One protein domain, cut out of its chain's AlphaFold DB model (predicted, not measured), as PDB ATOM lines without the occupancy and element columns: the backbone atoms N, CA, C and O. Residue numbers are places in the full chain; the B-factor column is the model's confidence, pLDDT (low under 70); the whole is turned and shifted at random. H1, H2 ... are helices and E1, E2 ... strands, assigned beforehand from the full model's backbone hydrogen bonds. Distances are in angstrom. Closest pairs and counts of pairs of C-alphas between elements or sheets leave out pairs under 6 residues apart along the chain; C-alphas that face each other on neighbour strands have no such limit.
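AT A GLANCE: This is residues 167 to 337 of the 1007 residues of an uncharacterized protein of Periconia macrospinosa (UniProt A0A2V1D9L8). Two small three-stranded sheets, their strands crossed, form the body; the long helix H4 packs on both, and H3 covers part of one face of the first sheet. The helical hairpin H1 and H2 makes a head near one end of the second sheet. The printed part has 171 residues, in the order E1 E2 E3 E4 H1 H2 E5 H3 E6 H4. The sheets, E1 - E2 - E3 and E4 - E5 - E6, are antiparallel, and the class is mixed. The whole is compact, with a radius of gyration of the C-alphas of 17.9 A and spans of 52 by 42 by 32 A.

HOW THE PARTS SIT: Begin with E1, residues 167 to 174, E2, 182 to 190, and E3, 202 to 209: a meander, each strand the antiparallel neighbour of the one before. Look at N 170 and O 186, 2.9 A apart, and N 185 and O 207, 2.8 A, both within hydrogen-bond range. This sheet is twisted, with C-alphas up to 4.0 A off its plane. Next find E4, residues 232 to 235, E5, 271 to 277, and E6, 307 to 315; N 234 and O 273 are 2.9 A apart, N 274 and O 312 2.8 A. H1, residues 240 to 246, touches residues 255 to 259 of H2, residues 254 to 265, at a steep tilt of 43 degrees, opposite ways; the closest C-alphas, of Ile 240 and Phe 255, are 6.2 A apart. H2 only grazes the sheet E4 E5 E6 with residues 258 to 262. H3, residues 295 to 306, is on the first sheet at a height of 10.9 A, over E2 and along the strands, only just not over E1 and E3 with 2 C-alphas on each; the closest C-alphas of H3 and E2, of His 297 and Met 189, are 7.1 A apart. H4, residues 319 to 335, is on both sheets; over the second its height is 10.2 A, over E5 and, with 3 C-alphas, only just over E4. The C-alphas of Cys 233 and Pro 320, the closest of E4 and H4, are 5.7 A apart. In each helix every O i to N i+4 pair is within hydrogen-bond range.

IN THESE COORDINATES: Find C-alpha 167 at (117.847, 149.957, 202.758), where E1 begins its 22.7 A; E2 spans 25.1 A, E3 23.2 A and E6 22.9 A. H4 runs 24.6 A to C-alpha 335 at (88.982, 158.689, 181.343).

THE WHOLE: The farthest C-alphas, of Asp 198 and Ser 220, are 52.8 A apart. The printed part has no cut; the long links are E2 to E3, E3 to E4 and E5 to H3. Mean pLDDT of the printed part is 73.7, with 57 residues under 70, among them 216 to 231 and 241 to 255.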
ATOM      1  N   THR A 167     118.766 149.629 203.849       70.75
ATOM      2  CA  THR A 167     117.847 149.957 202.758       70.75
ATOM      3  C   THR A 167     117.405 151.403 202.871       70.75
ATOM      4  O   THR A 167     117.032 151.855 203.950       70.75
ATOM      5  N   THR A 168     117.470 152.139 201.767       73.75
ATOM      6  CA  THR A 168     116.989 153.523 201.654       73.75
ATOM      7  C   THR A 168     115.923 153.605 200.580       73.75
ATOM      8  O   THR A 168     116.053 152.935 199.551       73.75
ATOM      9  N   VAL A 169     114.922 154.460 200.771       73.00
ATOM     10  CA  VAL A 169     113.852 154.669 199.790       73.00
ATOM     11  C   VAL A 169     113.771 156.137 199.409       73.00
ATOM     12  O   VAL A 169     113.832 157.021 200.258       73.00
ATOM     13  N   LEU A 170     113.634 156.394 198.112       78.06
ATOM     14  CA  LEU A 170     113.343 157.716 197.572       78.06
ATOM     15  C   LEU A 170     111.979 157.682 196.892       78.06
ATOM     16  O   LEU A 170     111.750 156.836 196.034       78.06
ATOM     17  N   VAL A 171     111.102 158.617 197.256       78.19
ATOM     18  CA  VAL A 171     109.792 158.777 196.617       78.19
ATOM     19  C   VAL A 171     109.818 159.961 195.668       78.19
ATOM     20  O   VAL A 171     110.220 161.064 196.040       78.19
ATOM     21  N   ALA A 172     109.375 159.730 194.438       83.06
ATOM     22  CA  ALA A 172     109.218 160.747 193.415       83.06
ATOM     23  C   ALA A 172     107.760 160.786 192.946       83.06
ATOM     24  O   ALA A 172     107.263 159.837 192.348       83.06
ATOM     25  N   ILE A 173     107.083 161.908 193.190       83.75
ATOM     26  CA  ILE A 173     105.738 162.177 192.669       83.75
ATOM     27  C   ILE A 173     105.895 162.942 191.357       83.75
ATOM     28  O   ILE A 173     106.495 164.021 191.333       83.75
ATOM     29  N   LYS A 174     105.384 162.380 190.262       83.94
ATOM     30  CA  LYS A 174     105.436 162.969 188.925       83.94
ATOM     31  C   LYS A 174     104.020 163.107 188.378       83.94
ATOM     32  O   LYS A 174     103.377 162.101 188.108       83.94
ATOM     33  N   SER A 175     103.584 164.338 188.153       84.50
ATOM     34  CA  SER A 175     102.355 164.644 187.414       84.50
ATOM     35  C   SER A 175     102.751 165.116 186.017       84.50
ATOM     36  O   SER A 175     103.390 166.160 185.890       84.50
ATOM     37  N   ASP A 176     102.444 164.331 184.985       82.56
ATOM     38  CA  ASP A 176     102.838 164.611 183.599       82.56
ATOM     39  C   ASP A 176     101.610 164.528 182.683       82.56
ATOM     40  O   ASP A 176     101.123 163.425 182.438       82.56
ATOM     41  N   PRO A 177     101.110 165.666 182.170       83.06
ATOM     42  CA  PRO A 177      99.880 165.701 181.383       83.06
ATOM     43  C   PRO A 177      99.984 165.062 179.997       83.06
ATOM     44  O   PRO A 177      98.958 164.918 179.341       83.06
ATOM     45  N   PHE A 178     101.189 164.746 179.509       84.44
ATOM     46  CA  PHE A 178     101.389 164.330 178.115       84.44
ATOM     47  C   PHE A 178     101.844 162.883 177.959       84.44
ATOM     48  O   PHE A 178     101.821 162.362 176.847       84.44
ATOM     49  N   VAL A 179     102.281 162.233 179.040       84.12
ATOM     50  CA  VAL A 179     102.799 160.859 178.983       84.12
ATOM     51  C   VAL A 179     102.111 159.983 180.010       84.12
ATOM     52  O   VAL A 179     101.268 159.167 179.660       84.12
ATOM     53  N   LYS A 180     102.525 160.104 181.272       87.25
ATOM     54  CA  LYS A 180     101.977 159.335 182.379       87.25
ATOM     55  C   LYS A 180     102.435 159.913 183.701       87.25
ATOM     56  O   LYS A 180     103.635 160.161 183.901       87.25
ATOM     57  N   SER A 181     101.482 160.074 184.598       89.50
ATOM     58  CA  SER A 181     101.712 160.458 185.974       89.50
ATOM     59  C   SER A 181     101.998 159.212 186.810       89.50
ATOM     60  O   SER A 181     101.448 158.136 186.583       89.50
ATOM     61  N   THR A 182     102.917 159.329 187.763       88.81
ATOM     62  CA  THR A 182     103.396 158.197 188.565       88.81
ATOM     63  C   THR A 182     103.857 158.664 189.940       88.81
ATOM     64  O   THR A 182     104.543 159.684 190.043       88.81
ATOM     65  N   MET A 183     103.598 157.868 190.974       86.69
ATOM     66  CA  MET A 183     104.336 157.931 192.237       86.69
ATOM     67  C   MET A 183     105.331 156.765 192.272       86.69
ATOM     68  O   MET A 183     104.940 155.605 192.339       86.69
ATOM     69  N   GLU A 184     106.619 157.077 192.163       85.31
ATOM     70  CA  GLU A 184     107.718 156.110 192.075       85.31
ATOM     71  C   GLU A 184     108.431 155.977 193.422       85.31
ATOM     72  O   GLU A 184     108.892 156.967 193.989       85.31
ATOM     73  N   PHE A 185     108.573 154.743 193.898       82.62
ATOM     74  CA  PHE A 185     109.358 154.361 195.067       82.62
ATOM     75  C   PHE A 185     110.647 153.687 194.605       82.62
ATOM     76  O   PHE A 185     110.634 152.571 194.088       82.62
ATOM     77  N   LYS A 186     111.786 154.345 194.809       84.69
ATOM     78  CA  LYS A 186     113.113 153.819 194.495       84.69
ATOM     79  C   LYS A 186     113.770 153.256 195.749       84.69
ATOM     80  O   LYS A 186     114.328 154.004 196.552       84.69
ATOM     81  N   PHE A 187     113.777 151.938 195.869       82.19
ATOM     82  CA  PHE A 187     114.474 151.190 196.907       82.19
ATOM     83  C   PHE A 187     115.946 151.018 196.527       82.19
ATOM     84  O   PHE A 187     116.269 150.612 195.414       82.19
ATOM     85  N   THR A 188     116.860 151.320 197.443       83.19
ATOM     86  CA  THR A 188     118.293 151.012 197.325       83.19
ATOM     87  C   THR A 188     118.703 150.173 198.524       83.19
ATOM     88  O   THR A 188     118.741 150.672 199.644       83.19
ATOM     89  N   MET A 189     118.982 148.899 198.270       84.50
ATOM     90  CA  MET A 189     119.278 147.856 199.247       84.50
ATOM     91  C   MET A 189     120.770 147.525 199.198       84.50
ATOM     92  O   MET A 189     121.251 146.842 198.292       84.50
ATOM     93  N   TYR A 190     121.509 148.045 200.163       85.25
ATOM     94  CA  TYR A 190     122.877 147.654 200.469       85.25
ATOM     95  C   TYR A 190     122.838 146.305 201.194       85.25
ATOM     96  O   TYR A 190     122.077 146.145 202.149       85.25
ATOM     97  N   HIS A 191     123.607 145.335 200.709       85.69
ATOM     98  CA  HIS A 191     123.674 143.973 201.253       85.69
ATOM     99  C   HIS A 191     125.136 143.560 201.445       85.69
ATOM    100  O   HIS A 191     126.038 144.346 201.151       85.69
ATOM    101  N   LYS A 192     125.372 142.358 201.968       86.19
ATOM    102  CA  LYS A 192     126.709 141.764 202.016       86.19
ATOM    103  C   LYS A 192     126.888 140.777 200.867       86.19
ATOM    104  O   LYS A 192     125.989 139.995 200.578       86.19
ATOM    105  N   ASP A 193     128.038 140.828 200.212       83.06
ATOM    106  CA  ASP A 193     128.440 139.877 199.182       83.06
ATOM    107  C   ASP A 193     129.939 139.609 199.311       83.06
ATOM    108  O   ASP A 193     130.771 140.440 198.929       83.06
ATOM    109  N   ASP A 194     130.266 138.429 199.840       80.56
ATOM    110  CA  ASP A 194     131.643 137.979 200.063       80.56
ATOM    111  C   ASP A 194     132.435 137.866 198.752       80.56
ATOM    112  O   ASP A 194     133.664 137.908 198.754       80.56
ATOM    113  N   SER A 195     131.749 137.780 197.603       76.56
ATOM    114  CA  SER A 195     132.401 137.778 196.291       76.56
ATOM    115  C   SER A 195     132.903 139.160 195.844       76.56
ATOM    116  O   SER A 195     133.605 139.255 194.836       76.56
ATOM    117  N   ILE A 196     132.568 140.234 196.572       77.12
ATOM    118  CA  ILE A 196     132.915 141.628 196.247       77.12
ATOM    119  C   ILE A 196     133.550 142.313 197.471       77.12
ATOM    120  O   ILE A 196     133.012 143.275 198.007       77.12
ATOM    121  N   ALA A 197     134.717 141.850 197.919       72.25
ATOM    122  CA  ALA A 197     135.346 142.343 199.154       72.25
ATOM    123  C   ALA A 197     135.674 143.857 199.161       72.25
ATOM    124  O   ALA A 197     135.617 144.494 200.208       72.25
ATOM    125  N   ASP A 198     135.965 144.447 197.996       81.38
ATOM    126  CA  ASP A 198     136.478 145.825 197.881       81.38
ATOM    127  C   ASP A 198     135.405 146.905 197.652       81.38
ATOM    128  O   ASP A 198     135.739 148.072 197.420       81.38
ATOM    129  N   ALA A 199     134.119 146.544 197.647       82.94
ATOM    130  CA  ALA A 199     133.040 147.498 197.415       82.94
ATOM    131  C   ALA A 199     131.783 147.149 198.209       82.94
ATOM    132  O   ALA A 199     131.505 145.988 198.486       82.94
ATOM    133  N   GLN A 200     130.974 148.164 198.514       87.56
ATOM    134  CA  GLN A 200     129.629 147.977 199.045       87.56
ATOM    135  C   GLN A 200     128.676 147.560 197.906       87.56
ATOM    136  O   GLN A 200     128.324 148.409 197.071       87.56
ATOM    137  N   PRO A 201     128.203 146.301 197.853       86.06
ATOM    138  CA  PRO A 201     127.230 145.903 196.853       86.06
ATOM    139  C   PRO A 201     125.880 146.550 197.180       86.06
ATOM    140  O   PRO A 201     125.514 146.773 198.341       86.06
ATOM    141  N   LYS A 202     125.139 146.902 196.128       87.38
ATOM    142  CA  LYS A 202     123.815 147.516 196.243       87.38
ATOM    143  C   LYS A 202     122.880 147.004 195.162       87.38
ATOM    144  O   LYS A 202     123.276 146.809 194.015       87.38
ATOM    145  N   HIS A 203     121.615 146.856 195.519       83.31
ATOM    146  CA  HIS A 203     120.531 146.531 194.612       83.31
ATOM    147  C   HIS A 203     119.534 147.685 194.583       83.31
ATOM    148  O   HIS A 203     119.062 148.129 195.623       83.31
ATOM    149  N   VAL A 204     119.240 148.199 193.391       83.31
ATOM    150  CA  VAL A 204     118.249 149.259 193.202       83.31
ATOM    151  C   VAL A 204     117.025 148.658 192.533       83.31
ATOM    152  O   VAL A 204     117.178 148.031 191.482       83.31
ATOM    153  N   ALA A 205     115.858 148.886 193.130       81.19
ATOM    154  CA  ALA A 205     114.560 148.471 192.623       81.19
ATOM    155  C   ALA A 205     113.561 149.631 192.665       81.19
ATOM    156  O   ALA A 205     113.689 150.548 193.476       81.19
ATOM    157  N   TYR A 206     112.579 149.592 191.776       82.25
ATOM    158  CA  TYR A 206     111.553 150.613 191.617       82.25
ATOM    159  C   TYR A 206     110.182 149.974 191.774       82.25
ATOM    160  O   TYR A 206     109.976 148.871 191.273       82.25
ATOM    161  N   VAL A 207     109.260 150.662 192.437       80.38
ATOM    162  CA  VAL A 207     107.834 150.325 192.482       80.38
ATOM    163  C   VAL A 207     107.077 151.582 192.090       80.38
ATOM    164  O   VAL A 207     107.199 152.587 192.787       80.38
ATOM    165  N   ASN A 208     106.309 151.548 191.000       83.88
ATOM    166  CA  ASN A 208     105.485 152.695 190.611       83.88
ATOM    167  C   ASN A 208     104.017 152.416 190.856       83.88
ATOM    168  O   ASN A 208     103.473 151.368 190.499       83.88
ATOM    169  N   VAL A 209     103.388 153.431 191.418       83.88
ATOM    170  CA  VAL A 209     101.952 153.586 191.520       83.88
ATOM    171  C   VAL A 209     101.498 154.457 190.352       83.88
ATOM    172  O   VAL A 209     102.034 155.547 190.125       83.88
ATOM    173  N   THR A 210     100.520 153.962 189.606       87.12
ATOM    174  CA  THR A 210      99.884 154.598 188.451       87.12
ATOM    175  C   THR A 210      98.369 154.545 188.622       87.12
ATOM    176  O   THR A 210      97.856 153.768 189.426       87.12
ATOM    177  N   HIS A 211      97.623 155.290 187.806       84.88
ATOM    178  CA  HIS A 211      96.157 155.234 187.819       84.88
ATOM    179  C   HIS A 211      95.586 153.817 187.584       84.88
ATOM    180  O   HIS A 211      94.412 153.574 187.857       84.88
ATOM    181  N   ARG A 212      96.369 152.862 187.054       80.94
ATOM    182  CA  ARG A 212      95.910 151.486 186.794       80.94
ATOM    183  C   ARG A 212      96.035 150.573 188.009       80.94
ATOM    184  O   ARG A 212      95.109 149.813 188.267       80.94
ATOM    185  N   ASN A 213      97.150 150.631 188.739       79.56
ATOM    186  CA  ASN A 213      97.360 149.769 189.908       79.56
ATOM    187  C   ASN A 213      96.944 150.411 191.237       79.56
ATOM    188  O   ASN A 213      96.866 149.709 192.244       79.56
ATOM    189  N   ALA A 214      96.611 151.702 191.216       79.19
ATOM    190  CA  ALA A 214      96.062 152.446 192.340       79.19
ATOM    191  C   ALA A 214      94.518 152.395 192.395       79.19
ATOM    192  O   ALA A 214      93.853 153.366 192.735       79.19
ATOM    193  N   ARG A 215      93.928 151.261 192.003       74.56
ATOM    194  CA  ARG A 215      92.475 151.006 192.043       74.56
ATOM    195  C   ARG A 215      92.168 149.912 193.046       74.56
ATOM    196  O   ARG A 215      93.041 149.105 193.338       74.56
ATOM    197  N   GLU A 216      90.928 149.825 193.507       63.03
ATOM    198  CA  GLU A 216      90.454 148.655 194.250       63.03
ATOM    199  C   GLU A 216      90.386 147.403 193.360       63.03
ATOM    200  O   GLU A 216      89.929 147.449 192.213       63.03
ATOM    201  N   SER A 217      90.801 146.248 193.893       54.19
ATOM    202  CA  SER A 217      90.551 144.955 193.247       54.19
ATOM    203  C   SER A 217      89.075 144.598 193.381       54.19
ATOM    204  O   SER A 217      88.618 144.335 194.494       54.19
ATOM    205  N   LYS A 218      88.341 144.488 192.268       53.59
ATOM    206  CA  LYS A 218      87.020 143.845 192.289       53.59
ATOM    207  C   LYS A 218      87.198 142.322 192.418       53.59
ATOM    208  O   LYS A 218      87.862 141.734 191.567       53.59
ATOM    209  N   PRO A 219      86.606 141.659 193.429       40.66
ATOM    210  CA  PRO A 219      86.817 140.229 193.659       40.66
ATOM    211  C   PRO A 219      86.238 139.296 192.578       40.66
ATOM    212  O   PRO A 219      86.568 138.115 192.585       40.66
ATOM    213  N   SER A 220      85.384 139.786 191.669       38.97
ATOM    214  CA  SER A 220      84.595 138.952 190.744       38.97
ATOM    215  C   SER A 220      84.779 139.245 189.249       38.97
ATOM    216  O   SER A 220      84.165 138.567 188.428       38.97
ATOM    217  N   SER A 221      85.616 140.212 188.853       39.97
ATOM    218  CA  SER A 221      85.829 140.532 187.434       39.97
ATOM    219  C   SER A 221      87.286 140.868 187.126       39.97
ATOM    220  O   SER A 221      87.864 141.739 187.767       39.97
ATOM    221  N   ASN A 222      87.834 140.285 186.054       42.06
ATOM    222  CA  ASN A 222      89.118 140.696 185.458       42.06
ATOM    223  C   ASN A 222      89.086 142.115 184.847       42.06
ATOM    224  O   ASN A 222      90.077 142.564 184.277       42.06
ATOM    225  N   ILE A 223      87.952 142.818 184.941       45.31
ATOM    226  CA  ILE A 223      87.795 144.197 184.488       45.31
ATOM    227  C   ILE A 223      88.067 145.117 185.688       45.31
ATOM    228  O   ILE A 223      87.300 145.074 186.659       45.31
ATOM    229  N   PRO A 224      89.137 145.935 185.663       50.47
ATOM    230  CA  PRO A 224      89.354 146.942 186.694       50.47
ATOM    231  C   PRO A 224      88.162 147.906 186.727       50.47
ATOM    232  O   PRO A 224      87.643 148.306 185.687       50.47
ATOM    233  N   GLY A 225      87.697 148.264 187.928       54.91
ATOM    234  CA  GLY A 225      86.676 149.305 188.076       54.91
ATOM    235  C   GLY A 225      87.161 150.660 187.547       54.91
ATOM    236  O   GLY A 225      88.365 150.858 187.350       54.91
ATOM    237  N   ALA A 226      86.228 151.596 187.346       59.00
ATOM    238  CA  ALA A 226      86.574 153.006 187.180       59.00
ATOM    239  C   ALA A 226      87.449 153.456 188.358       59.00
ATOM    240  O   ALA A 226      87.281 152.960 189.478       59.00
ATOM    241  N   PHE A 227      88.395 154.353 188.104       62.81
ATOM    242  CA  PHE A 227      89.222 154.924 189.152       62.81
ATOM    243  C   PHE A 227      88.321 155.642 190.162       62.81
ATOM    244  O   PHE A 227      87.622 156.596 189.827       62.81
ATOM    245  N   GLN A 228      88.314 155.151 191.398       61.19
ATOM    246  CA  GLN A 228      87.661 155.809 192.523       61.19
ATOM    247  C   GLN A 228      88.737 156.511 193.344       61.19
ATOM    248  O   GLN A 228      89.814 155.949 193.562       61.19
ATOM    249  N   ASP A 229      88.454 157.734 193.792       59.84
ATOM    250  CA  ASP A 229      89.379 158.500 194.626       59.84
ATOM    251  C   ASP A 229      89.390 157.955 196.062       59.84
ATOM    252  O   ASP A 229      88.788 158.499 196.980       59.84
ATOM    253  N   LEU A 230      90.032 156.801 196.224       56.72
ATOM    254  CA  LEU A 230      90.200 156.082 197.491       56.72
ATOM    255  C   LEU A 230      91.544 156.408 198.149       56.72
ATOM    256  O   LEU A 230      92.042 155.675 199.006       56.72
ATOM    257  N   HIS A 231      92.192 157.463 197.668       68.75
ATOM    258  CA  HIS A 231      93.511 157.846 198.106       68.75
ATOM    259  C   HIS A 231      93.404 158.956 199.128       68.75
ATOM    260  O   HIS A 231      92.619 159.890 198.989       68.75
ATOM    261  N   HIS A 232      94.241 158.879 200.153       70.06
ATOM    262  CA  HIS A 232      94.195 159.848 201.235       70.06
ATOM    263  C   HIS A 232      95.594 160.358 201.540       70.06
ATOM    264  O   HIS A 232      96.538 159.578 201.665       70.06
ATOM    265  N   CYS A 233      95.722 161.678 201.679       77.75
ATOM    266  CA  CYS A 233      96.899 162.329 202.239       77.75
ATOM    267  C   CYS A 233      96.505 162.985 203.561       77.75
ATOM    268  O   CYS A 233      95.910 164.059 203.576       77.75
ATOM    269  N   ILE A 234      96.846 162.338 204.671       80.31
ATOM    270  CA  ILE A 234      96.403 162.736 206.007       80.31
ATOM    271  C   ILE A 234      97.559 163.419 206.740       80.31
ATOM    272  O   ILE A 234      98.663 162.879 206.783       80.31
ATOM    273  N   ASP A 235      97.327 164.597 207.322       80.88
ATOM    274  CA  ASP A 235      98.300 165.241 208.214       80.88
ATOM    275  C   ASP A 235      98.312 164.509 209.561       80.88
ATOM    276  O   ASP A 235      97.324 164.495 210.287       80.88
ATOM    277  N   VAL A 236      99.438 163.876 209.879       77.12
ATOM    278  CA  VAL A 236      99.633 163.053 211.081       77.12
ATOM    279  C   VAL A 236     100.713 163.634 211.993       77.12
ATOM    280  O   VAL A 236     101.256 162.943 212.854       77.12
ATOM    281  N   THR A 237     101.039 164.920 211.829       77.44
ATOM    282  CA  THR A 237     102.131 165.592 212.555       77.44
ATOM    283  C   THR A 237     101.994 165.494 214.079       77.44
ATOM    284  O   THR A 237     103.003 165.380 214.777       77.44
ATOM    285  N   ASN A 238     100.764 165.500 214.601       78.31
ATOM    286  CA  ASN A 238     100.475 165.401 216.037       78.31
ATOM    287  C   ASN A 238      99.847 164.057 216.448       78.31
ATOM    288  O   ASN A 238      99.513 163.867 217.612       78.31
ATOM    289  N   GLU A 239      99.753 163.097 215.529       74.81
ATOM    290  CA  GLU A 239      98.970 161.867 215.696       74.81
ATOM    291  C   GLU A 239      99.833 160.667 216.124       74.81
ATOM    292  O   GLU A 239      99.689 159.553 215.619       74.81
ATOM    293  N   ILE A 240     100.759 160.875 217.069       71.88
ATOM    294  CA  ILE A 240     101.736 159.848 217.496       71.88
ATOM    295  C   ILE A 240     101.041 158.563 217.972       71.88
ATOM    296  O   ILE A 240     101.513 157.467 217.675       71.88
ATOM    297  N   GLY A 241      99.918 158.681 218.691       66.12
ATOM    298  CA  GLY A 241      99.147 157.528 219.167       66.12
ATOM    299  C   GLY A 241      98.618 156.657 218.023       66.12
ATOM    300  O   GLY A 241      98.770 155.436 218.056       66.12
ATOM    301  N   HIS A 242      98.084 157.286 216.973       66.94
ATOM    302  CA  HIS A 242      97.603 156.595 215.778       66.94
ATOM    303  C   HIS A 242      98.752 156.005 214.959       66.94
ATOM    304  O   HIS A 242      98.657 154.864 214.516       66.94
ATOM    305  N   LEU A 243      99.870 156.726 214.828       64.88
ATOM    306  CA  LEU A 243     101.071 156.205 214.172       64.88
ATOM    307  C   LEU A 243     101.588 154.954 214.884       64.88
ATOM    308  O   LEU A 243     101.815 153.946 214.231       64.88
ATOM    309  N   LYS A 244     101.687 154.951 216.216       66.12
ATOM    310  CA  LYS A 244     102.074 153.751 216.977       66.12
ATOM    311  C   LYS A 244     101.098 152.590 216.811       66.12
ATOM    312  O   LYS A 244     101.513 151.442 216.881       66.12
ATOM    313  N   MET A 245      99.814 152.876 216.614       63.25
ATOM    314  CA  MET A 245      98.808 151.842 216.387       63.25
ATOM    315  C   MET A 245      98.914 151.232 214.987       63.25
ATOM    316  O   MET A 245      98.839 150.015 214.858       63.25
ATOM    317  N   ILE A 246      99.119 152.062 213.964       59.03
ATOM    318  CA  ILE A 246      99.329 151.623 212.578       59.03
ATOM    319  C   ILE A 246     100.688 150.911 212.447       59.03
ATOM    320  O   ILE A 246     100.816 149.932 211.725       59.03
ATOM    321  N   PHE A 247     101.701 151.372 213.183       61.16
ATOM    322  CA  PHE A 247     103.097 150.954 213.072       61.16
ATOM    323  C   PHE A 247     103.624 150.349 214.390       61.16
ATOM    324  O   PHE A 247     104.635 150.800 214.942       61.16
ATOM    325  N   GLY A 248     102.937 149.321 214.900       52.16
ATOM    326  CA  GLY A 248     103.182 148.720 216.223       52.16
ATOM    327  C   GLY A 248     104.607 148.207 216.476       52.16
ATOM    328  O   GLY A 248     105.044 148.156 217.621       52.16
ATOM    329  N   SER A 249     105.364 147.894 215.423       52.38
ATOM    330  CA  SER A 249     106.726 147.339 215.491       52.38
ATOM    331  C   SER A 249     107.846 148.395 215.457       52.38
ATOM    332  O   SER A 249     109.015 148.054 215.270       52.38
ATOM    333  N   SER A 250     107.523 149.691 215.570       53.78
ATOM    334  CA  SER A 250     108.535 150.756 215.462       53.78
ATOM    335  C   SER A 250     109.503 150.773 216.659       53.78
ATOM    336  O   SER A 250     109.081 150.495 217.785       53.78
ATOM    337  N   PRO A 251     110.787 151.141 216.464       55.97
ATOM    338  CA  PRO A 251     111.708 151.354 217.577       55.97
ATOM    339  C   PRO A 251     111.143 152.380 218.566       55.97
ATOM    340  O   PRO A 251     110.627 153.424 218.157       55.97
ATOM    341  N   GLY A 252     111.252 152.102 219.868       60.41
ATOM    342  CA  GLY A 252     110.737 152.992 220.911       60.41
ATOM    343  C   GLY A 252     111.253 154.426 220.747       60.41
ATOM    344  O   GLY A 252     112.455 154.647 220.624       60.41
ATOM    345  N   GLY A 253     110.341 155.401 220.720       66.19
ATOM    346  CA  GLY A 253     110.679 156.819 220.562       66.19
ATOM    347  C   GLY A 253     110.848 157.306 219.116       66.19
ATOM    348  O   GLY A 253     111.103 158.494 218.914       66.19
ATOM    349  N   TYR A 254     110.722 156.436 218.105       68.81
ATOM    350  CA  TYR A 254     110.912 156.805 216.695       68.81
ATOM    351  C   TYR A 254     109.921 157.879 216.222       68.81
ATOM    352  O   TYR A 254     110.332 158.895 215.658       68.81
ATOM    353  N   PHE A 255     108.623 157.691 216.473       69.50
ATOM    354  CA  PHE A 255     107.599 158.654 216.054       69.50
ATOM    355  C   PHE A 255     107.685 159.959 216.841       69.50
ATOM    356  O   PHE A 255     107.521 161.033 216.271       69.50
ATOM    357  N   GLU A 256     108.024 159.890 218.125       75.19
ATOM    358  CA  GLU A 256     108.279 161.062 218.955       75.19
ATOM    359  C   GLU A 256     109.447 161.885 218.416       75.19
ATOM    360  O   GLU A 256     109.349 163.111 218.353       75.19
ATOM    361  N   ALA A 257     110.534 161.229 218.001       69.50
ATOM    362  CA  ALA A 257     111.674 161.887 217.375       69.50
ATOM    363  C   ALA A 257     111.297 162.506 216.022       69.50
ATOM    364  O   ALA A 257     111.658 163.654 215.757       69.50
ATOM    365  N   LEU A 258     110.519 161.795 215.197       70.25
ATOM    366  CA  LEU A 258     110.049 162.280 213.898       70.25
ATOM    367  C   LEU A 258     109.165 163.531 214.045       70.25
ATOM    368  O   LEU A 258     109.424 164.552 213.405       70.25
ATOM    369  N   CYS A 259     108.167 163.487 214.930       71.94
ATOM    370  CA  CYS A 259     107.280 164.613 215.230       71.94
ATOM    371  C   CYS A 259     108.034 165.792 215.862       71.94
ATOM    372  O   CYS A 259     107.754 166.947 215.542       71.94
ATOM    373  N   ARG A 260     109.017 165.528 216.734       72.94
ATOM    374  CA  ARG A 260     109.856 166.574 217.343       72.94
ATOM    375  C   ARG A 260     110.751 167.260 216.311       72.94
ATOM    376  O   ARG A 260     110.853 168.481 216.331       72.94
ATOM    377  N   GLY A 261     111.344 166.502 215.387       67.94
ATOM    378  CA  GLY A 261     112.161 167.054 214.301       67.94
ATOM    379  C   GLY A 261     111.375 168.023 213.416       67.94
ATOM    380  O   GLY A 261     111.873 169.088 213.065       67.94
ATOM    381  N   VAL A 262     110.108 167.711 213.130       69.75
ATOM    382  CA  VAL A 262     109.203 168.594 212.373       69.75
ATOM    383  C   VAL A 262     108.950 169.909 213.102       69.75
ATOM    384  O   VAL A 262     109.054 170.964 212.485       69.75
ATOM    385  N   LYS A 263     108.690 169.853 214.413       69.62
ATOM    386  CA  LYS A 263     108.441 171.042 215.244       69.62
ATOM    387  C   LYS A 263     109.654 171.978 215.341       69.62
ATOM    388  O   LYS A 263     109.464 173.166 215.579       69.62
ATOM    389  N   ASN A 264     110.864 171.455 215.134       67.25
ATOM    390  CA  ASN A 264     112.112 172.194 215.329       67.25
ATOM    391  C   ASN A 264     112.714 172.800 214.045       67.25
ATOM    392  O   ASN A 264     113.471 173.758 214.152       67.25
ATOM    393  N   GLU A 265     112.432 172.262 212.852       60.91
ATOM    394  CA  GLU A 265     113.230 172.570 211.643       60.91
ATOM    395  C   GLU A 265     112.537 173.435 210.576       60.91
ATOM    396  O   GLU A 265     113.231 173.953 209.714       60.91
ATOM    397  N   ASP A 266     111.212 173.615 210.609       62.25
ATOM    398  CA  ASP A 266     110.478 174.620 209.815       62.25
ATOM    399  C   ASP A 266     108.997 174.589 210.238       62.25
ATOM    400  O   ASP A 266     108.408 173.505 210.259       62.25
ATOM    401  N   LYS A 267     108.358 175.734 210.524       64.75
ATOM    402  CA  LYS A 267     106.932 175.776 210.930       64.75
ATOM    403  C   LYS A 267     105.985 175.227 209.855       64.75
ATOM    404  O   LYS A 267     104.858 174.858 210.173       64.75
ATOM    405  N   ASN A 268     106.436 175.169 208.603       70.44
ATOM    406  CA  ASN A 268     105.625 174.708 207.477       70.44
ATOM    407  C   ASN A 268     105.758 173.209 207.183       70.44
ATOM    408  O   ASN A 268     104.984 172.681 206.384       70.44
ATOM    409  N   ASN A 269     106.722 172.509 207.788       71.25
ATOM    410  CA  ASN A 269     106.876 171.079 207.556       71.25
ATOM    411  C   ASN A 269     105.760 170.292 208.249       71.25
ATOM    412  O   ASN A 269     105.417 170.545 209.400       71.25
ATOM    413  N   LYS A 270     105.218 169.302 207.539       80.19
ATOM    414  CA  LYS A 270     104.172 168.398 208.025       80.19
ATOM    415  C   LYS A 270     104.598 166.955 207.819       80.19
ATOM    416  O   LYS A 270     105.402 166.664 206.929       80.19
ATOM    417  N   ILE A 271     104.064 166.060 208.641       77.44
ATOM    418  CA  ILE A 271     104.119 164.621 208.396       77.44
ATOM    419  C   ILE A 271     102.814 164.236 207.718       77.44
ATOM    420  O   ILE A 271     101.746 164.379 208.303       77.44
ATOM    421  N   SER A 272     102.902 163.745 206.491       77.94
ATOM    422  CA  SER A 272     101.765 163.257 205.725       77.94
ATOM    423  C   SER A 272     101.796 161.734 205.646       77.94
ATOM    424  O   SER A 272     102.803 161.153 205.242       77.94
ATOM    425  N   LEU A 273     100.689 161.095 206.017       79.56
ATOM    426  CA  LEU A 273     100.418 159.692 205.738       79.56
ATOM    427  C   LEU A 273      99.669 159.602 204.410       79.56
ATOM    428  O   LEU A 273      98.535 160.065 204.302       79.56
ATOM    429  N   ILE A 274     100.309 159.011 203.409       79.19
ATOM    430  CA  ILE A 274      99.694 158.716 202.117       79.19
ATOM    431  C   ILE A 274      99.196 157.276 202.148       79.19
ATOM    432  O   ILE A 274      99.986 156.365 202.396       79.19
ATOM    433  N   VAL A 275      97.915 157.072 201.861       77.56
ATOM    434  CA  VAL A 275      97.298 155.751 201.702       77.56
ATOM    435  C   VAL A 275      96.978 155.560 200.231       77.56
ATOM    436  O   VAL A 275      96.260 156.363 199.639       77.56
ATOM    437  N   THR A 276      97.553 154.527 199.622       75.00
ATOM    438  CA  THR A 276      97.337 154.208 198.209       75.00
ATOM    439  C   THR A 276      96.841 152.771 198.076       75.00
ATOM    440  O   THR A 276      97.558 151.869 198.515       75.00
ATOM    441  N   PRO A 277      95.666 152.529 197.466       72.94
ATOM    442  CA  PRO A 277      95.274 151.196 197.024       72.94
ATOM    443  C   PRO A 277      96.346 150.577 196.129       72.94
ATOM    444  O   PRO A 277      97.074 151.266 195.413       72.94
ATOM    445  N   HIS A 278      96.462 149.262 196.182       69.94
ATOM    446  CA  HIS A 278      97.497 148.533 195.484       69.94
ATOM    447  C   HIS A 278      96.983 147.162 195.073       69.94
ATOM    448  O   HIS A 278      96.720 146.310 195.910       69.94
ATOM    449  N   THR A 279      96.827 146.942 193.772       67.06
ATOM    450  CA  THR A 279      96.310 145.666 193.245       67.06
ATOM    451  C   THR A 279      97.382 144.803 192.618       67.06
ATOM    452  O   THR A 279      97.315 143.577 192.695       67.06
ATOM    453  N   TYR A 280      98.384 145.433 192.006       67.06
ATOM    454  CA  TYR A 280      99.555 144.733 191.514       67.06
ATOM    455  C   TYR A 280     100.761 145.679 191.438       67.06
ATOM    456  O   TYR A 280     100.682 146.734 190.794       67.06
ATOM    457  N   PRO A 281     101.898 145.331 192.057       61.03
ATOM    458  CA  PRO A 281     103.091 146.150 191.968       61.03
ATOM    459  C   PRO A 281     103.644 146.089 190.556       61.03
ATOM    460  O   PRO A 281     104.189 145.074 190.120       61.03
ATOM    461  N   PHE A 282     103.577 147.221 189.859       69.31
ATOM    462  CA  PHE A 282     104.485 147.451 188.755       69.31
ATOM    463  C   PHE A 282     105.835 147.755 189.378       69.31
ATOM    464  O   PHE A 282     106.117 148.886 189.769       69.31
ATOM    465  N   ALA A 283     106.612 146.700 189.579       67.31
ATOM    466  CA  ALA A 283     107.966 146.799 190.070       67.31
ATOM    467  C   ALA A 283     108.945 146.487 188.944       67.31
ATOM    468  O   ALA A 283     108.646 145.713 188.036       67.31
ATOM    469  N   SER A 284     110.129 147.084 189.024       69.50
ATOM    470  CA  SER A 284     111.268 146.677 188.211       69.50
ATOM    471  C   SER A 284     111.779 145.304 188.696       69.50
ATOM    472  O   SER A 284     111.025 144.446 189.140       69.50
ATOM    473  N   ASN A 285     113.088 145.098 188.707       70.12
ATOM    474  CA  ASN A 285     113.791 143.951 189.288       70.12
ATOM    475  C   ASN A 285     113.579 143.643 190.792       70.12
ATOM    476  O   ASN A 285     114.396 142.914 191.355       70.12
ATOM    477  N   LEU A 286     112.545 144.161 191.459       73.25
ATOM    478  CA  LEU A 286     112.316 143.882 192.879       73.25
ATOM    479  C   LEU A 286     112.077 142.386 193.133       73.25
ATOM    480  O   LEU A 286     112.562 141.851 194.117       73.25
ATOM    481  N   PHE A 287     111.356 141.711 192.236       70.31
ATOM    482  CA  PHE A 287     110.920 140.324 192.433       70.31
ATOM    483  C   PHE A 287     111.924 139.263 191.963       70.31
ATOM    484  O   PHE A 287     111.600 138.074 191.968       70.31
ATOM    485  N   ILE A 288     113.139 139.654 191.564       65.44
ATOM    486  CA  ILE A 288     114.176 138.679 191.210       65.44
ATOM    487  C   ILE A 288     114.764 138.077 192.476       65.44
ATOM    488  O   ILE A 288     115.345 138.789 193.292       65.44
ATOM    489  N   GLY A 289     114.766 136.748 192.564       63.34
ATOM    490  CA  GLY A 289     115.654 136.054 193.489       63.34
ATOM    491  C   GLY A 289     117.117 136.281 193.100       63.34
ATOM    492  O   GLY A 289     117.632 135.607 192.206       63.34
ATOM    493  N   LYS A 290     117.806 137.226 193.751       66.75
ATOM    494  CA  LYS A 290     119.276 137.277 193.726       66.75
ATOM    495  C   LYS A 290     119.842 136.513 194.915       66.75
ATOM    496  O   LYS A 290     119.244 136.466 195.987       66.75
ATOM    497  N   ARG A 291     121.021 135.926 194.716       65.25
ATOM    498  CA  ARG A 291     121.802 135.346 195.814       65.25
ATOM    499  C   ARG A 291     122.274 136.470 196.740       65.25
ATOM    500  O   ARG A 291     122.499 137.580 196.265       65.25
ATOM    501  N   ASN A 292     122.424 136.161 198.024       70.75
ATOM    502  CA  ASN A 292     122.977 137.066 199.041       70.75
ATOM    503  C   ASN A 292     122.166 138.362 199.258       70.75
ATOM    504  O   ASN A 292     122.712 139.388 199.652       70.75
ATOM    505  N   MET A 293     120.852 138.337 199.006       79.25
ATOM    506  CA  MET A 293     119.984 139.456 199.385       79.25
ATOM    507  C   MET A 293     119.728 139.457 200.891       79.25
ATOM    508  O   MET A 293     119.569 138.397 201.496       79.25
ATOM    509  N   SER A 294     119.638 140.648 201.485       73.12
ATOM    510  CA  SER A 294     119.337 140.793 202.910       73.12
ATOM    511  C   SER A 294     117.917 140.323 203.243       73.12
ATOM    512  O   SER A 294     117.009 140.377 202.406       73.12
ATOM    513  N   LEU A 295     117.688 139.929 204.499       70.88
ATOM    514  CA  LEU A 295     116.353 139.557 204.994       70.88
ATOM    515  C   LEU A 295     115.320 140.671 204.766       70.88
ATOM    516  O   LEU A 295     114.169 140.390 204.449       70.88
ATOM    517  N   SER A 296     115.735 141.940 204.849       66.75
ATOM    518  CA  SER A 296     114.866 143.090 204.571       66.75
ATOM    519  C   SER A 296     114.373 143.139 203.123       66.75
ATOM    520  O   SER A 296     113.260 143.599 202.880       66.75
ATOM    521  N   HIS A 297     115.177 142.681 202.157       75.88
ATOM    522  CA  HIS A 297     114.748 142.587 200.761       75.88
ATOM    523  C   HIS A 297     113.704 141.484 200.578       75.88
ATOM    524  O   HIS A 297     112.674 141.728 199.958       75.88
ATOM    525  N   ILE A 298     113.949 140.300 201.148       73.25
ATOM    526  CA  ILE A 298     113.012 139.167 201.086       73.25
ATOM    527  C   ILE A 298     111.673 139.569 201.717       73.25
ATOM    528  O   ILE A 298     110.632 139.456 201.075       73.25
ATOM    529  N   ALA A 299     111.716 140.164 202.914       68.69
ATOM    530  CA  ALA A 299     110.528 140.663 203.595       68.69
ATOM    531  C   ALA A 299     109.770 141.696 202.750       68.69
ATOM    532  O   ALA A 299     108.556 141.588 202.619       68.69
ATOM    533  N   LEU A 300     110.462 142.664 202.130       73.44
ATOM    534  CA  LEU A 300     109.842 143.647 201.233       73.44
ATOM    535  C   LEU A 300     109.150 142.981 200.035       73.44
ATOM    536  O   LEU A 300     108.039 143.366 199.680       73.44
ATOM    537  N   VAL A 301     109.808 142.004 199.409       73.50
ATOM    538  CA  VAL A 301     109.275 141.257 198.264       73.50
ATOM    539  C   VAL A 301     107.994 140.524 198.635       73.50
ATOM    540  O   VAL A 301     106.981 140.693 197.956       73.50
ATOM    541  N   ASP A 302     108.028 139.734 199.706       69.00
ATOM    542  CA  ASP A 302     106.885 138.928 200.143       69.00
ATOM    543  C   ASP A 302     105.713 139.813 200.556       69.00
ATOM    544  O   ASP A 302     104.567 139.575 200.175       69.00
ATOM    545  N   THR A 303     106.034 140.904 201.242       68.38
ATOM    546  CA  THR A 303     105.089 141.923 201.675       68.38
ATOM    547  C   THR A 303     104.408 142.588 200.471       68.38
ATOM    548  O   THR A 303     103.184 142.561 200.360       68.38
ATOM    549  N   LEU A 304     105.169 143.114 199.501       72.56
ATOM    550  CA  LEU A 304     104.600 143.777 198.317       72.56
ATOM    551  C   LEU A 304     103.792 142.842 197.412       72.56
ATOM    552  O   LEU A 304     102.852 143.299 196.768       72.56
ATOM    553  N   LYS A 305     104.107 141.543 197.376       71.19
ATOM    554  CA  LYS A 305     103.298 140.548 196.649       71.19
ATOM    555  C   LYS A 305     101.908 140.354 197.248       71.19
ATOM    556  O   LYS A 305     100.995 139.954 196.530       71.19
ATOM    557  N   GLN A 306     101.764 140.594 198.547       66.94
ATOM    558  CA  GLN A 306     100.511 140.406 199.270       66.94
ATOM    559  C   GLN A 306      99.762 141.725 199.480       66.94
ATOM    560  O   GLN A 306      98.600 141.686 199.845       66.94
ATOM    561  N   ALA A 307     100.388 142.871 199.226       64.75
ATOM    562  CA  ALA A 307      99.843 144.211 199.408       64.75
ATOM    563  C   ALA A 307      98.461 144.457 198.775       64.75
ATOM    564  O   ALA A 307      98.328 144.338 197.560       64.75
ATOM    565  N   THR A 308      97.497 144.944 199.564       64.69
ATOM    566  CA  THR A 308      96.282 145.629 199.067       64.69
ATOM    567  C   THR A 308      96.402 147.151 199.155       64.69
ATOM    568  O   THR A 308      95.741 147.875 198.419       64.69
ATOM    569  N   TYR A 309      97.250 147.659 200.052       71.50
ATOM    570  CA  TYR A 309      97.491 149.091 200.232       71.50
ATOM    571  C   TYR A 309      98.967 149.348 200.520       71.50
ATOM    572  O   TYR A 309      99.609 148.558 201.213       71.50
ATOM    573  N   ILE A 310      99.479 150.477 200.028       73.81
ATOM    574  CA  ILE A 310     100.782 151.042 200.385       73.81
ATOM    575  C   ILE A 310     100.538 152.283 201.247       73.81
ATOM    576  O   ILE A 310      99.935 153.261 200.799       73.81
ATOM    577  N   PHE A 311     101.051 152.257 202.472       74.50
ATOM    578  CA  PHE A 311     101.068 153.389 203.396       74.50
ATOM    579  C   PHE A 311     102.439 154.033 203.345       74.50
ATOM    580  O   PHE A 311     103.422 153.351 203.603       74.50
ATOM    581  N   SER A 312     102.524 155.326 203.047       76.12
ATOM    582  CA  SER A 312     103.796 156.052 202.979       76.12
ATOM    583  C   SER A 312     103.789 157.234 203.930       76.12
ATOM    584  O   SER A 312     102.972 158.140 203.782       76.12
ATOM    585  N   LEU A 313     104.723 157.254 204.877       73.25
ATOM    586  CA  LEU A 313     104.924 158.401 205.759       73.25
ATOM    587  C   LEU A 313     105.975 159.345 205.161       73.25
ATOM    588  O   LEU A 313     107.136 158.957 205.007       73.25
ATOM    589  N   ILE A 314     105.581 160.573 204.814       75.25
ATOM    590  CA  ILE A 314     106.455 161.563 204.169       75.25
ATOM    591  C   ILE A 314     106.465 162.859 204.971       75.25
ATOM    592  O   ILE A 314     105.423 163.410 205.309       75.25
ATOM    593  N   ARG A 315     107.665 163.376 205.234       74.50
ATOM    594  CA  ARG A 315     107.876 164.669 205.883       74.50
ATOM    595  C   ARG A 315     108.182 165.743 204.836       74.50
ATOM    596  O   ARG A 315     109.308 165.792 204.348       74.50
ATOM    597  N   ALA A 316     107.204 166.580 204.497       72.38
ATOM    598  CA  ALA A 316     107.381 167.772 203.659       72.38
ATOM    599  C   ALA A 316     106.115 168.650 203.660       72.38
ATOM    600  O   ALA A 316     105.007 168.169 203.883       72.38
ATOM    601  N   SER A 317     106.282 169.947 203.400       73.88
ATOM    602  CA  SER A 317     105.196 170.940 203.426       73.88
ATOM    603  C   SER A 317     104.242 170.864 202.224       73.88
ATOM    604  O   SER A 317     103.062 171.183 202.349       73.88
ATOM    605  N   ASP A 318     104.725 170.423 201.059       77.88
ATOM    606  CA  ASP A 318     103.993 170.479 199.787       77.88
ATOM    607  C   ASP A 318     103.416 169.133 199.313       77.88
ATOM    608  O   ASP A 318     102.825 169.053 198.231       77.88
ATOM    609  N   VAL A 319     103.549 168.082 200.131       79.81
ATOM    610  CA  VAL A 319     103.095 166.721 199.809       79.81
ATOM    611  C   VAL A 319     101.595 166.676 199.517       79.81
ATOM    612  O   VAL A 319     101.259 166.232 198.422       79.81
ATOM    613  N   PRO A 320     100.686 167.198 200.368       81.25
ATOM    614  CA  PRO A 320      99.249 167.100 200.099       81.25
ATOM    615  C   PRO A 320      98.853 167.685 198.742       81.25
ATOM    616  O   PRO A 320      98.134 167.053 197.974       81.25
ATOM    617  N   LYS A 321      99.403 168.854 198.390       83.44
ATOM    618  CA  LYS A 321      99.135 169.512 197.105       83.44
ATOM    619  C   LYS A 321      99.661 168.699 195.922       83.44
ATOM    620  O   LYS A 321      98.971 168.568 194.914       83.44
ATOM    621  N   LYS A 322     100.886 168.171 196.022       84.25
ATOM    622  CA  LYS A 322     101.495 167.350 194.964       84.25
ATOM    623  C   LYS A 322     100.716 166.071 194.729       84.25
ATOM    624  O   LYS A 322     100.507 165.701 193.577       84.25
ATOM    625  N   VAL A 323     100.305 165.404 195.803       84.69
ATOM    626  CA  VAL A 323      99.615 164.133 195.661       84.69
ATOM    627  C   VAL A 323      98.165 164.359 195.202       84.69
ATOM    628  O   VAL A 323      97.741 163.679 194.276       84.69
ATOM    629  N   GLN A 324      97.467 165.410 195.662       85.12
ATOM    630  CA  GLN A 324      96.173 165.813 195.075       85.12
ATOM    631  C   GLN A 324      96.272 166.100 193.578       85.12
ATOM    632  O   GLN A 324      95.445 165.640 192.795       85.12
ATOM    633  N   GLY A 325      97.321 166.809 193.154       86.56
ATOM    634  CA  GLY A 325      97.590 167.015 191.734       86.56
ATOM    635  C   GLY A 325      97.806 165.702 190.974       86.56
ATOM    636  O   GLY A 325      97.354 165.581 189.840       86.56
ATOM    637  N   LEU A 326      98.466 164.712 191.580       88.12
ATOM    638  CA  LEU A 326      98.625 163.374 191.006       88.12
ATOM    639  C   LEU A 326      97.282 162.640 190.878       88.12
ATOM    640  O   LEU A 326      97.015 162.085 189.818       88.12
ATOM    641  N   TRP A 327      96.432 162.663 191.905       87.56
ATOM    642  CA  TRP A 327      95.134 161.978 191.881       87.56
ATOM    643  C   TRP A 327      94.177 162.565 190.858       87.56
ATOM    644  O   TRP A 327      93.589 161.818 190.082       87.56
ATOM    645  N   ASN A 328      94.122 163.894 190.751       87.00
ATOM    646  CA  ASN A 328      93.353 164.551 189.698       87.00
ATOM    647  C   ASN A 328      93.818 164.088 188.303       87.00
ATOM    648  O   ASN A 328      92.994 163.807 187.437       87.00
ATOM    649  N   ARG A 329      95.134 163.925 188.098       89.50
ATOM    650  CA  ARG A 329      95.665 163.358 186.848       89.50
ATOM    651  C   ARG A 329      95.311 161.892 186.664       89.50
ATOM    652  O   ARG A 329      95.061 161.492 185.539       89.50
ATOM    653  N   PHE A 330      95.279 161.090 187.722       89.31
ATOM    654  CA  PHE A 330      94.861 159.693 187.610       89.31
ATOM    655  C   PHE A 330      93.406 159.558 187.164       89.31
ATOM    656  O   PHE A 330      93.119 158.706 186.326       89.31
ATOM    657  N   VAL A 331      92.517 160.424 187.658       86.56
ATOM    658  CA  VAL A 331      91.124 160.508 187.192       86.56
ATOM    659  C   VAL A 331      91.075 160.862 185.701       86.56
ATOM    660  O   VAL A 331      90.382 160.203 184.929       86.56
ATOM    661  N   GLU A 332      91.847 161.866 185.270       87.50
ATOM    662  CA  GLU A 332      91.936 162.244 183.854       87.50
ATOM    663  C   GLU A 332      92.467 161.091 182.987       87.50
ATOM    664  O   GLU A 332      91.842 160.751 181.984       87.50
ATOM    665  N   GLU A 333      93.570 160.459 183.392       88.69
ATOM    666  CA  GLU A 333      94.215 159.351 182.676       88.69
ATOM    667  C   GLU A 333      93.328 158.100 182.580       88.69
ATOM    668  O   GLU A 333      93.404 157.381 181.585       88.69
ATOM    669  N   ASP A 334      92.477 157.844 183.580       85.00
ATOM    670  CA  ASP A 334      91.487 156.762 183.525       85.00
ATOM    671  C   ASP A 334      90.408 157.029 182.467       85.00
ATOM    672  O   ASP A 334      89.993 156.119 181.753       85.00
ATOM    673  N   SER A 335      89.986 158.289 182.333       84.38
ATOM    674  CA  SER A 335      88.982 158.689 181.343       84.38
ATOM    675  C   SER A 335      89.547 158.836 179.925       84.38
ATOM    676  O   SER A 335      88.833 158.620 178.943       84.38
ATOM    677  N   ARG A 336      90.823 159.218 179.791       86.81
ATOM    678  CA  ARG A 336      91.457 159.544 178.510       86.81
ATOM    679  C   ARG A 336      92.968 159.342 178.565       86.81
ATOM    680  O   ARG A 336      93.653 159.947 179.380       86.81
ATOM    681  N   ASP A 337      93.511 158.603 177.597       87.75
ATOM    682  CA  ASP A 337      94.965 158.473 177.451       87.75
ATOM    683  C   ASP A 337      95.589 159.812 176.988       87.75
ATOM    684  O   ASP A 337      95.245 160.300 175.899       87.75
TER     685      ASP A 337